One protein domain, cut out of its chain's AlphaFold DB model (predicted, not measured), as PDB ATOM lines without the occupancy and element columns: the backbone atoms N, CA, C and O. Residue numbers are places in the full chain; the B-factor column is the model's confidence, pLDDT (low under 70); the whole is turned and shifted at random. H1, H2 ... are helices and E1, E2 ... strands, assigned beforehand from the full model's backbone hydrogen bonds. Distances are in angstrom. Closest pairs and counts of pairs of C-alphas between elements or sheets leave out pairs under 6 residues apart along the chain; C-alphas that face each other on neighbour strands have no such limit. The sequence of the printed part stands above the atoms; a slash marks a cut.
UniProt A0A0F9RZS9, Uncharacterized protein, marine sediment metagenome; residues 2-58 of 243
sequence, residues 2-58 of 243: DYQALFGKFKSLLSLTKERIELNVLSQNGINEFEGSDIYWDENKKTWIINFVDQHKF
ATOM      1  N   ASP A   2     152.199  89.040 131.462       88.12
ATOM      2  CA  ASP A   2     151.172  90.061 131.714       88.12
ATOM      3  C   ASP A   2     150.666  89.983 133.166       88.12
ATOM      4  O   ASP A   2     149.755  89.217 133.494       88.12
ATOM      5  N   TYR A   3     151.297  90.762 134.050       90.06
ATOM      6  CA  TYR A   3     150.913  90.855 135.460       90.06
ATOM      7  C   TYR A   3     149.544  91.509 135.672       90.06
ATOM      8  O   TYR A   3     148.885  91.195 136.659       90.06
ATOM      9  N   GLN A   4     149.069  92.343 134.741       92.56
ATOM     10  CA  GLN A   4     147.754  92.978 134.847       92.56
ATOM     11  C   GLN A   4     146.631  91.962 134.617       92.56
ATOM     12  O   GLN A   4     145.663  91.918 135.380       92.56
ATOM     13  N   ALA A   5     146.785  91.080 133.626       94.31
ATOM     14  CA  ALA A   5     145.842  89.983 133.406       94.31
ATOM     15  C   ALA A   5     145.795  89.019 134.606       94.31
ATOM     16  O   ALA A   5     144.713  88.640 135.065       94.31
ATOM     17  N   LEU A   6     146.963  88.654 135.149       94.31
ATOM     18  CA  LEU A   6     147.058  87.781 136.321       94.31
ATOM     19  C   LEU A   6     146.426  88.420 137.568       94.31
ATOM     20  O   LEU A   6     145.657  87.775 138.278       94.31
ATOM     21  N   PHE A   7     146.702  89.702 137.796       95.19
ATOM     22  CA  PHE A   7     146.098  90.490 138.861       95.19
ATOM     23  C   PHE A   7     144.574  90.537 138.751       95.19
ATOM     24  O   PHE A   7     143.878  90.260 139.728       95.19
ATOM     25  N   GLY A   8     144.042  90.811 137.555       96.38
ATOM     26  CA  GLY A   8     142.600  90.793 137.297       96.38
ATOM     27  C   GLY A   8     141.968  89.436 137.617       96.38
ATOM     28  O   GLY A   8     140.914  89.378 138.256       96.38
ATOM     29  N   LYS A   9     142.648  88.342 137.254       96.75
ATOM     30  CA  LYS A   9     142.224  86.974 137.577       96.75
ATOM     31  C   LYS A   9     142.155  86.737 139.090       96.75
ATOM     32  O   LYS A   9     141.107  86.320 139.581       96.75
ATOM     33  N   PHE A  10     143.224  87.019 139.839       97.44
ATOM     34  CA  PHE A  10     143.233  86.812 141.295       97.44
ATOM     35  C   PHE A  10     142.254  87.729 142.026       97.44
ATOM     36  O   PHE A  10     141.520  87.268 142.898       97.44
ATOM     37  N   LYS A  11     142.153  88.998 141.616       97.00
ATOM     38  CA  LYS A  11     141.162  89.941 142.144       97.00
ATOM     39  C   LYS A  11     139.733  89.419 141.955       97.00
ATOM     40  O   LYS A  11     138.900  89.577 142.847       97.00
ATOM     41  N   SER A  12     139.448  88.778 140.818       97.19
ATOM     42  CA  SER A  12     138.163  88.117 140.570       97.19
ATOM     43  C   SER A  12     137.951  86.898 141.465       97.19
ATOM     44  O   SER A  12     136.907  86.805 142.107       97.19
ATOM     45  N   LEU A  13     138.930  85.991 141.540       97.06
ATOM     46  CA  LEU A  13     138.852  84.774 142.361       97.06
ATOM     47  C   LEU A  13     138.591  85.093 143.838       97.06
ATOM     48  O   LEU A  13     137.722  84.491 144.461       97.06
ATOM     49  N   LEU A  14     139.276  86.106 144.369       97.06
ATOM     50  CA  LEU A  14     139.163  86.538 145.763       97.06
ATOM     51  C   LEU A  14     137.975  87.483 146.023       97.06
ATOM     52  O   LEU A  14     137.855  88.047 147.106       97.06
ATOM     53  N   SER A  15     137.072  87.685 145.054       96.62
ATOM     54  CA  SER A  15     135.905  88.576 145.203       96.62
ATOM     55  C   SER A  15     136.268  90.022 145.600       96.62
ATOM     56  O   SER A  15     135.558  90.709 146.347       96.62
ATOM     57  N   LEU A  16     137.385  90.514 145.063       96.75
ATOM     58  CA  LEU A  16     137.924  91.857 145.289       96.75
ATOM     59  C   LEU A  16     137.611  92.818 144.133       96.75
ATOM     60  O   LEU A  16     138.106  93.938 144.115       96.75
ATOM     61  N   THR A  17     136.775  92.430 143.166       94.25
ATOM     62  CA  THR A  17     136.486  93.223 141.950       94.25
ATOM     63  C   THR A  17     135.938  94.623 142.233       94.25
ATOM     64  O   THR A  17     136.221  95.544 141.472       94.25
ATOM     65  N   LYS A  18     135.208  94.797 143.341       93.19
ATOM     66  CA  LYS A  18     134.660  96.090 143.785       93.19
ATOM     67  C   LYS A  18     135.673  96.976 144.517       93.19
ATOM     68  O   LYS A  18     135.416  98.164 144.680       93.19
ATOM     69  N   GLU A  19     136.799  96.417 144.955       92.69
ATOM     70  CA  GLU A  19     137.835  97.172 145.657       92.69
ATOM     71  C   GLU A  19     138.633  98.035 144.679       92.69
ATOM     72  O   GLU A  19     138.970  97.612 143.563       92.69
ATOM     73  N   ARG A  20     138.989  99.246 145.114       94.38
ATOM     74  CA  ARG A  20     139.950 100.093 144.403       94.38
ATOM     75  C   ARG A  20     141.350  99.635 144.775       94.38
ATOM     76  O   ARG A  20     141.787  99.856 145.901       94.38
ATOM     77  N   ILE A  21     142.001  98.957 143.836       95.94
ATOM     78  CA  ILE A  21     143.341  98.403 144.007       95.94
ATOM     79  C   ILE A  21     144.147  98.748 142.755       95.94
ATOM     80  O   ILE A  21     143.719  98.398 141.652       95.94
ATOM     81  N   GLU A  22     145.272  99.431 142.937       95.06
ATOM     82  CA  GLU A  22     146.284  99.709 141.918       95.06
ATOM     83  C   GLU A  22     147.461  98.744 142.101       95.06
ATOM     84  O   GLU A  22     147.911  98.501 143.221       95.06
ATOM     85  N   LEU A  23     147.952  98.194 140.989       94.38
ATOM     86  CA  LEU A  23     149.144  97.352 140.953       94.38
ATOM     87  C   LEU A  23     150.310  98.144 140.360       94.38
ATOM     88  O   LEU A  23     150.264  98.511 139.182       94.38
ATOM     89  N   ASN A  24     151.369  98.313 141.145       92.06
ATOM     90  CA  ASN A  24     152.652  98.836 140.701       92.06
ATOM     91  C   ASN A  24     153.632  97.673 140.550       92.06
ATOM     92  O   ASN A  24     154.005  97.049 141.537       92.06
ATOM     93  N   VAL A  25     154.064  97.378 139.324       88.88
ATOM     94  CA  VAL A  25     155.103  96.364 139.092       88.88
ATOM     95  C   VAL A  25     156.463  97.049 139.124       88.88
ATOM     96  O   VAL A  25     156.741  97.916 138.294       88.88
ATOM     97  N   LEU A  26     157.297  96.671 140.086       84.75
ATOM     98  CA  LEU A  26     158.625  97.236 140.282       84.75
ATOM     99  C   LEU A  26     159.675  96.371 139.578       84.75
ATOM    100  O   LEU A  26     159.676  95.144 139.686       84.75
ATOM    101  N   SER A  27     160.593  97.012 138.851       71.25
ATOM    102  CA  SER A  27     161.756  96.324 138.286       71.25
ATOM    103  C   SER A  27     162.760  96.000 139.390       71.25
ATOM    104  O   SER A  27     163.083  96.884 140.178       71.25
ATOM    105  N   GLN A  28     163.343  94.798 139.376       64.94
ATOM    106  CA  GLN A  28     164.391  94.382 140.326       64.94
ATOM    107  C   GLN A  28     165.669  95.254 140.287       64.94
ATOM    108  O   GLN A  28     166.522  95.143 141.162       64.94
ATOM    109  N   ASN A  29     165.829  96.137 139.293       51.38
ATOM    110  CA  ASN A  29     166.999  97.005 139.168       51.38
ATOM    111  C   ASN A  29     167.037  98.055 140.296       51.38
ATOM    112  O   ASN A  29     166.456  99.129 140.167       51.38
ATOM    113  N   GLY A  30     167.761  97.746 141.374       46.53
ATOM    114  CA  GLY A  30     168.021  98.657 142.499       46.53
ATOM    115  C   GLY A  30     167.236  98.355 143.776       46.53
ATOM    116  O   GLY A  30     167.414  99.060 144.764       46.53
ATOM    117  N   ILE A  31     166.414  97.307 143.764       47.34
ATOM    118  CA  ILE A  31     165.683  96.790 144.920       47.34
ATOM    119  C   ILE A  31     166.445  95.539 145.372       47.34
ATOM    120  O   ILE A  31     166.720  94.665 144.550       47.34
ATOM    121  N   ASN A  32     166.861  95.469 146.643       44.09
ATOM    122  CA  ASN A  32     167.455  94.238 147.184       44.09
ATOM    123  C   ASN A  32     166.495  93.073 146.899       44.09
ATOM    124  O   ASN A  32     165.293  93.253 147.054       44.09
ATOM    125  N   GLU A  33     166.996  91.877 146.571       42.50
ATOM    126  CA  GLU A  33     166.194  90.658 146.294       42.50
ATOM    127  C   GLU A  33     165.199  90.263 147.420       42.50
ATOM    128  O   GLU A  33     164.465  89.288 147.290       42.50
ATOM    129  N   PHE A  34     165.169  91.023 148.519       42.59
ATOM    130  CA  PHE A  34     164.387  90.820 149.732       42.59
ATOM    131  C   PHE A  34     163.465  91.994 150.106       42.59
ATOM    132  O   PHE A  34     162.741  91.880 151.093       42.59
ATOM    133  N   GLU A  35     163.458  93.112 149.369       52.34
ATOM    134  CA  GLU A  35     162.350  94.071 149.483       52.34
ATOM    135  C   GLU A  35     161.141  93.419 148.804       52.34
ATOM    136  O   GLU A  35     161.039  93.345 147.581       52.34
ATOM    137  N   GLY A  36     160.308  92.794 149.637       62.91
ATOM    138  CA  GLY A  36     159.174  91.989 149.214       62.91
ATOM    139  C   GLY A  36     158.099  92.806 148.508       62.91
ATOM    140  O   GLY A  36     158.126  94.036 148.468       62.91
ATOM    141  N   SER A  37     157.122  92.094 147.949       79.75
ATOM    142  CA  SER A  37     155.875  92.757 147.579       79.75
ATOM    143  C   SER A  37     155.215  93.306 148.844       79.75
ATOM    144  O   SER A  37     155.357  92.709 149.907       79.75
ATOM    145  N   ASP A  38     154.556  94.453 148.745       85.56
ATOM    146  CA  ASP A  38     153.857  95.048 149.876       85.56
ATOM    147  C   ASP A  38     152.491  95.589 149.473       85.56
ATOM    148  O   ASP A  38     152.185  95.807 148.293       85.56
ATOM    149  N   ILE A  39     151.663  95.811 150.491       89.88
ATOM    150  CA  ILE A  39     150.355  96.415 150.342       89.88
ATOM    151  C   ILE A  39     150.143  97.550 151.339       89.88
ATOM    152  O   ILE A  39     150.387  97.439 152.543       89.88
ATOM    153  N   TYR A  40     149.628  98.675 150.843       90.38
ATOM    154  CA  TYR A  40     149.262  99.799 151.694       90.38
ATOM    155  C   TYR A  40     148.053 100.571 151.169       90.38
ATOM    156  O   TYR A  40     147.748 100.609 149.982       90.38
ATOM    157  N   TRP A  41     147.349 101.228 152.088       91.69
ATOM    158  CA  TRP A  41     146.281 102.166 151.759       91.69
ATOM    159  C   TRP A  41     146.845 103.570 151.523       91.69
ATOM    160  O   TRP A  41     147.488 104.125 152.427       91.69
ATOM    161  N   ASP A  42     146.586 104.129 150.339       91.06
ATOM    162  CA  ASP A  42     146.842 105.529 149.996       91.06
ATOM    163  C   ASP A  42     145.630 106.386 150.394       91.06
ATOM    164  O   ASP A  42     144.546 106.301 149.806       91.06
ATOM    165  N   GLU A  43     145.818 107.234 151.407       89.31
ATOM    166  CA  GLU A  43     144.752 108.084 151.942       89.31
ATOM    167  C   GLU A  43     144.294 109.187 150.986       89.31
ATOM    168  O   GLU A  43     143.146 109.624 151.084       89.31
ATOM    169  N   ASN A  44     145.152 109.630 150.065       92.38
ATOM    170  CA  ASN A  44     144.828 110.688 149.112       92.38
ATOM    171  C   ASN A  44     144.005 110.122 147.954       92.38
ATOM    172  O   ASN A  44     142.973 110.681 147.584       92.38
ATOM    173  N   LYS A  45     144.434 108.978 147.407       92.88
ATOM    174  CA  LYS A  45     143.745 108.290 146.305       92.88
ATOM    175  C   LYS A  45     142.546 107.455 146.758       92.88
ATOM    176  O   LYS A  45     141.760 107.016 145.915       92.88
ATOM    177  N   LYS A  46     142.420 107.196 148.066       93.00
ATOM    178  CA  LYS A  46     141.431 106.268 148.645       93.00
ATOM    179  C   LYS A  46     141.444 104.923 147.914       93.00
ATOM    180  O   LYS A  46     140.414 104.456 147.420       93.00
ATOM    181  N   THR A  47     142.644 104.366 147.780       95.12
ATOM    182  CA  THR A  47     142.938 103.182 146.967       95.12
ATOM    183  C   THR A  47     144.011 102.342 147.650       95.12
ATOM    184  O   THR A  47     144.943 102.879 148.252       95.12
ATOM    185  N   TRP A  48     143.878 101.020 147.561       94.81
ATOM    186  CA  TRP A  48     144.930 100.085 147.943       94.81
ATOM    187  C   TRP A  48     146.000 100.045 146.862       94.81
ATOM    188  O   TRP A  48     145.683  99.901 145.685       94.81
ATOM    189  N   ILE A  49     147.256 100.155 147.258       93.94
ATOM    190  CA  ILE A  49     148.404 100.030 146.373       93.94
ATOM    191  C   ILE A  49     149.097  98.720 146.710       93.94
ATOM    192  O   ILE A  49     149.387  98.477 147.880       93.94
ATOM    193  N   ILE A  50     149.350  97.903 145.691       93.19
ATOM    194  CA  ILE A  50     150.244  96.751 145.788       93.19
ATOM    195  C   ILE A  50     151.504  97.086 145.005       93.19
ATOM    196  O   ILE A  50     151.428  97.276 143.787       93.19
ATOM    197  N   ASN A  51     152.648  97.144 145.682       90.62
ATOM    198  CA  ASN A  51     153.930  97.137 144.996       90.62
ATOM    199  C   ASN A  51     154.371  95.688 144.847       90.62
ATOM    200  O   ASN A  51     154.631  95.000 145.826       90.62
ATOM    201  N   PHE A  52     154.435  95.211 143.612       89.38
ATOM    202  CA  PHE A  52     154.840  93.851 143.302       89.38
ATOM    203  C   PHE A  52     156.226  93.865 142.670       89.38
ATOM    204  O   PHE A  52     156.416  94.412 141.582       89.38
ATOM    205  N   VAL A  53     157.188  93.241 143.343       85.00
ATOM    206  CA  VAL A  53     158.500  92.940 142.764       85.00
ATOM    207  C   VAL A  53     158.360  91.689 141.903       85.00
ATOM    208  O   VAL A  53     157.683  90.745 142.296       85.00
ATOM    209  N   ASP A  54     158.952  91.679 140.710       76.06
ATOM    210  CA  ASP A  54     158.860  90.549 139.776       76.06
ATOM    211  C   ASP A  54     159.571  89.299 140.338       76.06
ATOM    212  O   ASP A  54     160.764  89.105 140.128       76.06
ATOM    213  N   GLN A  55     158.852  88.487 141.120       78.75
ATOM    214  CA  GLN A  55     159.345  87.256 141.749       78.75
ATOM    215  C   GLN A  55     158.483  86.044 141.350       78.75
ATOM    216  O   GLN A  55     158.369  85.699 140.175       78.75
ATOM    217  N   HIS A  56     157.855  85.373 142.317       87.50
ATOM    218  CA  HIS A  56     156.883  84.317 142.067       87.50
ATOM    219  C   HIS A  56     155.447  84.854 142.081       87.50
ATOM    220  O   HIS A  56     155.061  85.644 142.942       87.50
ATOM    221  N   LYS A  57     154.608  84.353 141.171       91.50
ATOM    222  CA  LYS A  57     153.192  84.748 141.022       91.50
ATOM    223  C   LYS A  57     152.356  84.568 142.287       91.50
ATOM    224  O   LYS A  57     151.376  85.283 142.472       91.50
ATOM    225  N   PHE A  58     152.727  83.599 143.125       94.38
ATOM    226  CA  PHE A  58     152.066  83.347 144.403       94.38
ATOM    227  C   PHE A  58     152.047  84.600 145.285       94.38
ATOM    228  O   PHE A  58     151.017  84.904 145.871       94.38
TER     229      PHE A  58
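Overview. This is residues 2 to 58 of the 243 residues of an uncharacterized protein of marine sediment metagenome (UniProt A0A0F9RZS9). A small twisted wall of three strands, E1, E3 and E2, has a single helix, H1, over one face on the side of E1, and no named element covers the other face. The loop of residues 27 to 37, between E1 and E2, reaches out to one end of the longest axis, and residues 54 to 58 turn back from the end of E3 toward the side of the sheet where H1 lies. The printed part has 57 residues, with one named helix and three named strands in the order H1, E1, E2, E3; the mixed sheet has the order E1, E3, E2, with E1 and E3 parallel and E3 and E2 antiparallel. The class is mixed, helices and strands. The whole is only just compact, close to loose, with a radius of gyration of the C-alphas of 12.0 A and spans of 33 by 26 by 15 A.

Arrangement. H1, residues 3 to 13, is on the sheet at a height over the sheet of 9.9 A, a figure that rests on a local plane through just 6 of the sheet's C-alphas. It lies over E1, residues 21 to 26, and runs slantwise to the strands, at 35 degrees to E1 on the local plane. The closest C-alphas of H1 and E1 are those of Gln 4 and Leu 23, 7.6 A apart. In H1 every O i to N i+4 pair is within hydrogen-bond range. E1 is an edge strand, parallel to the inner strand E3, residues 47 to 53, with 24 degrees between their directions. Between them N 24 and O 50 are 2.8 A apart and N 50 and O 22 are 2.9 A apart, both within hydrogen-bond range. The other edge strand is E2, residues 38 to 42, antiparallel to E3 at 155 degrees; the two form a hairpin. Across it N 40 and O 49 are 3.0 A apart and N 49 and O 40 are 2.8 A apart, both within hydrogen-bond range. E1 and E2 are apart. The sheet is only just strongly twisted, its C-alphas lying up to 4.3 A off the best plane.

Along the chain. H1 begins at C-alpha 3, (150.913, 90.855, 135.460), and is 15.2 A long from first to last C-alpha. E1 measures 15.8 A, from C-alpha 21 at (143.341, 98.403, 144.007). E2 measures 12.6 A. E3, the longest strand by residues, measures 19.1 A and ends at C-alpha 53, (158.500, 92.940, 142.764).

Size, cuts and confidence. The two C-alphas farthest apart are those of Ser 15 and Gly 30, 33.8 A. The printed part has no cut. The link from H1 to E1 is short, that from E1 to E2 long, with 11 residues, and that from E2 to E3 tight. The mean pLDDT of the printed part is 85.0, and residues 28 to 36 are under 70.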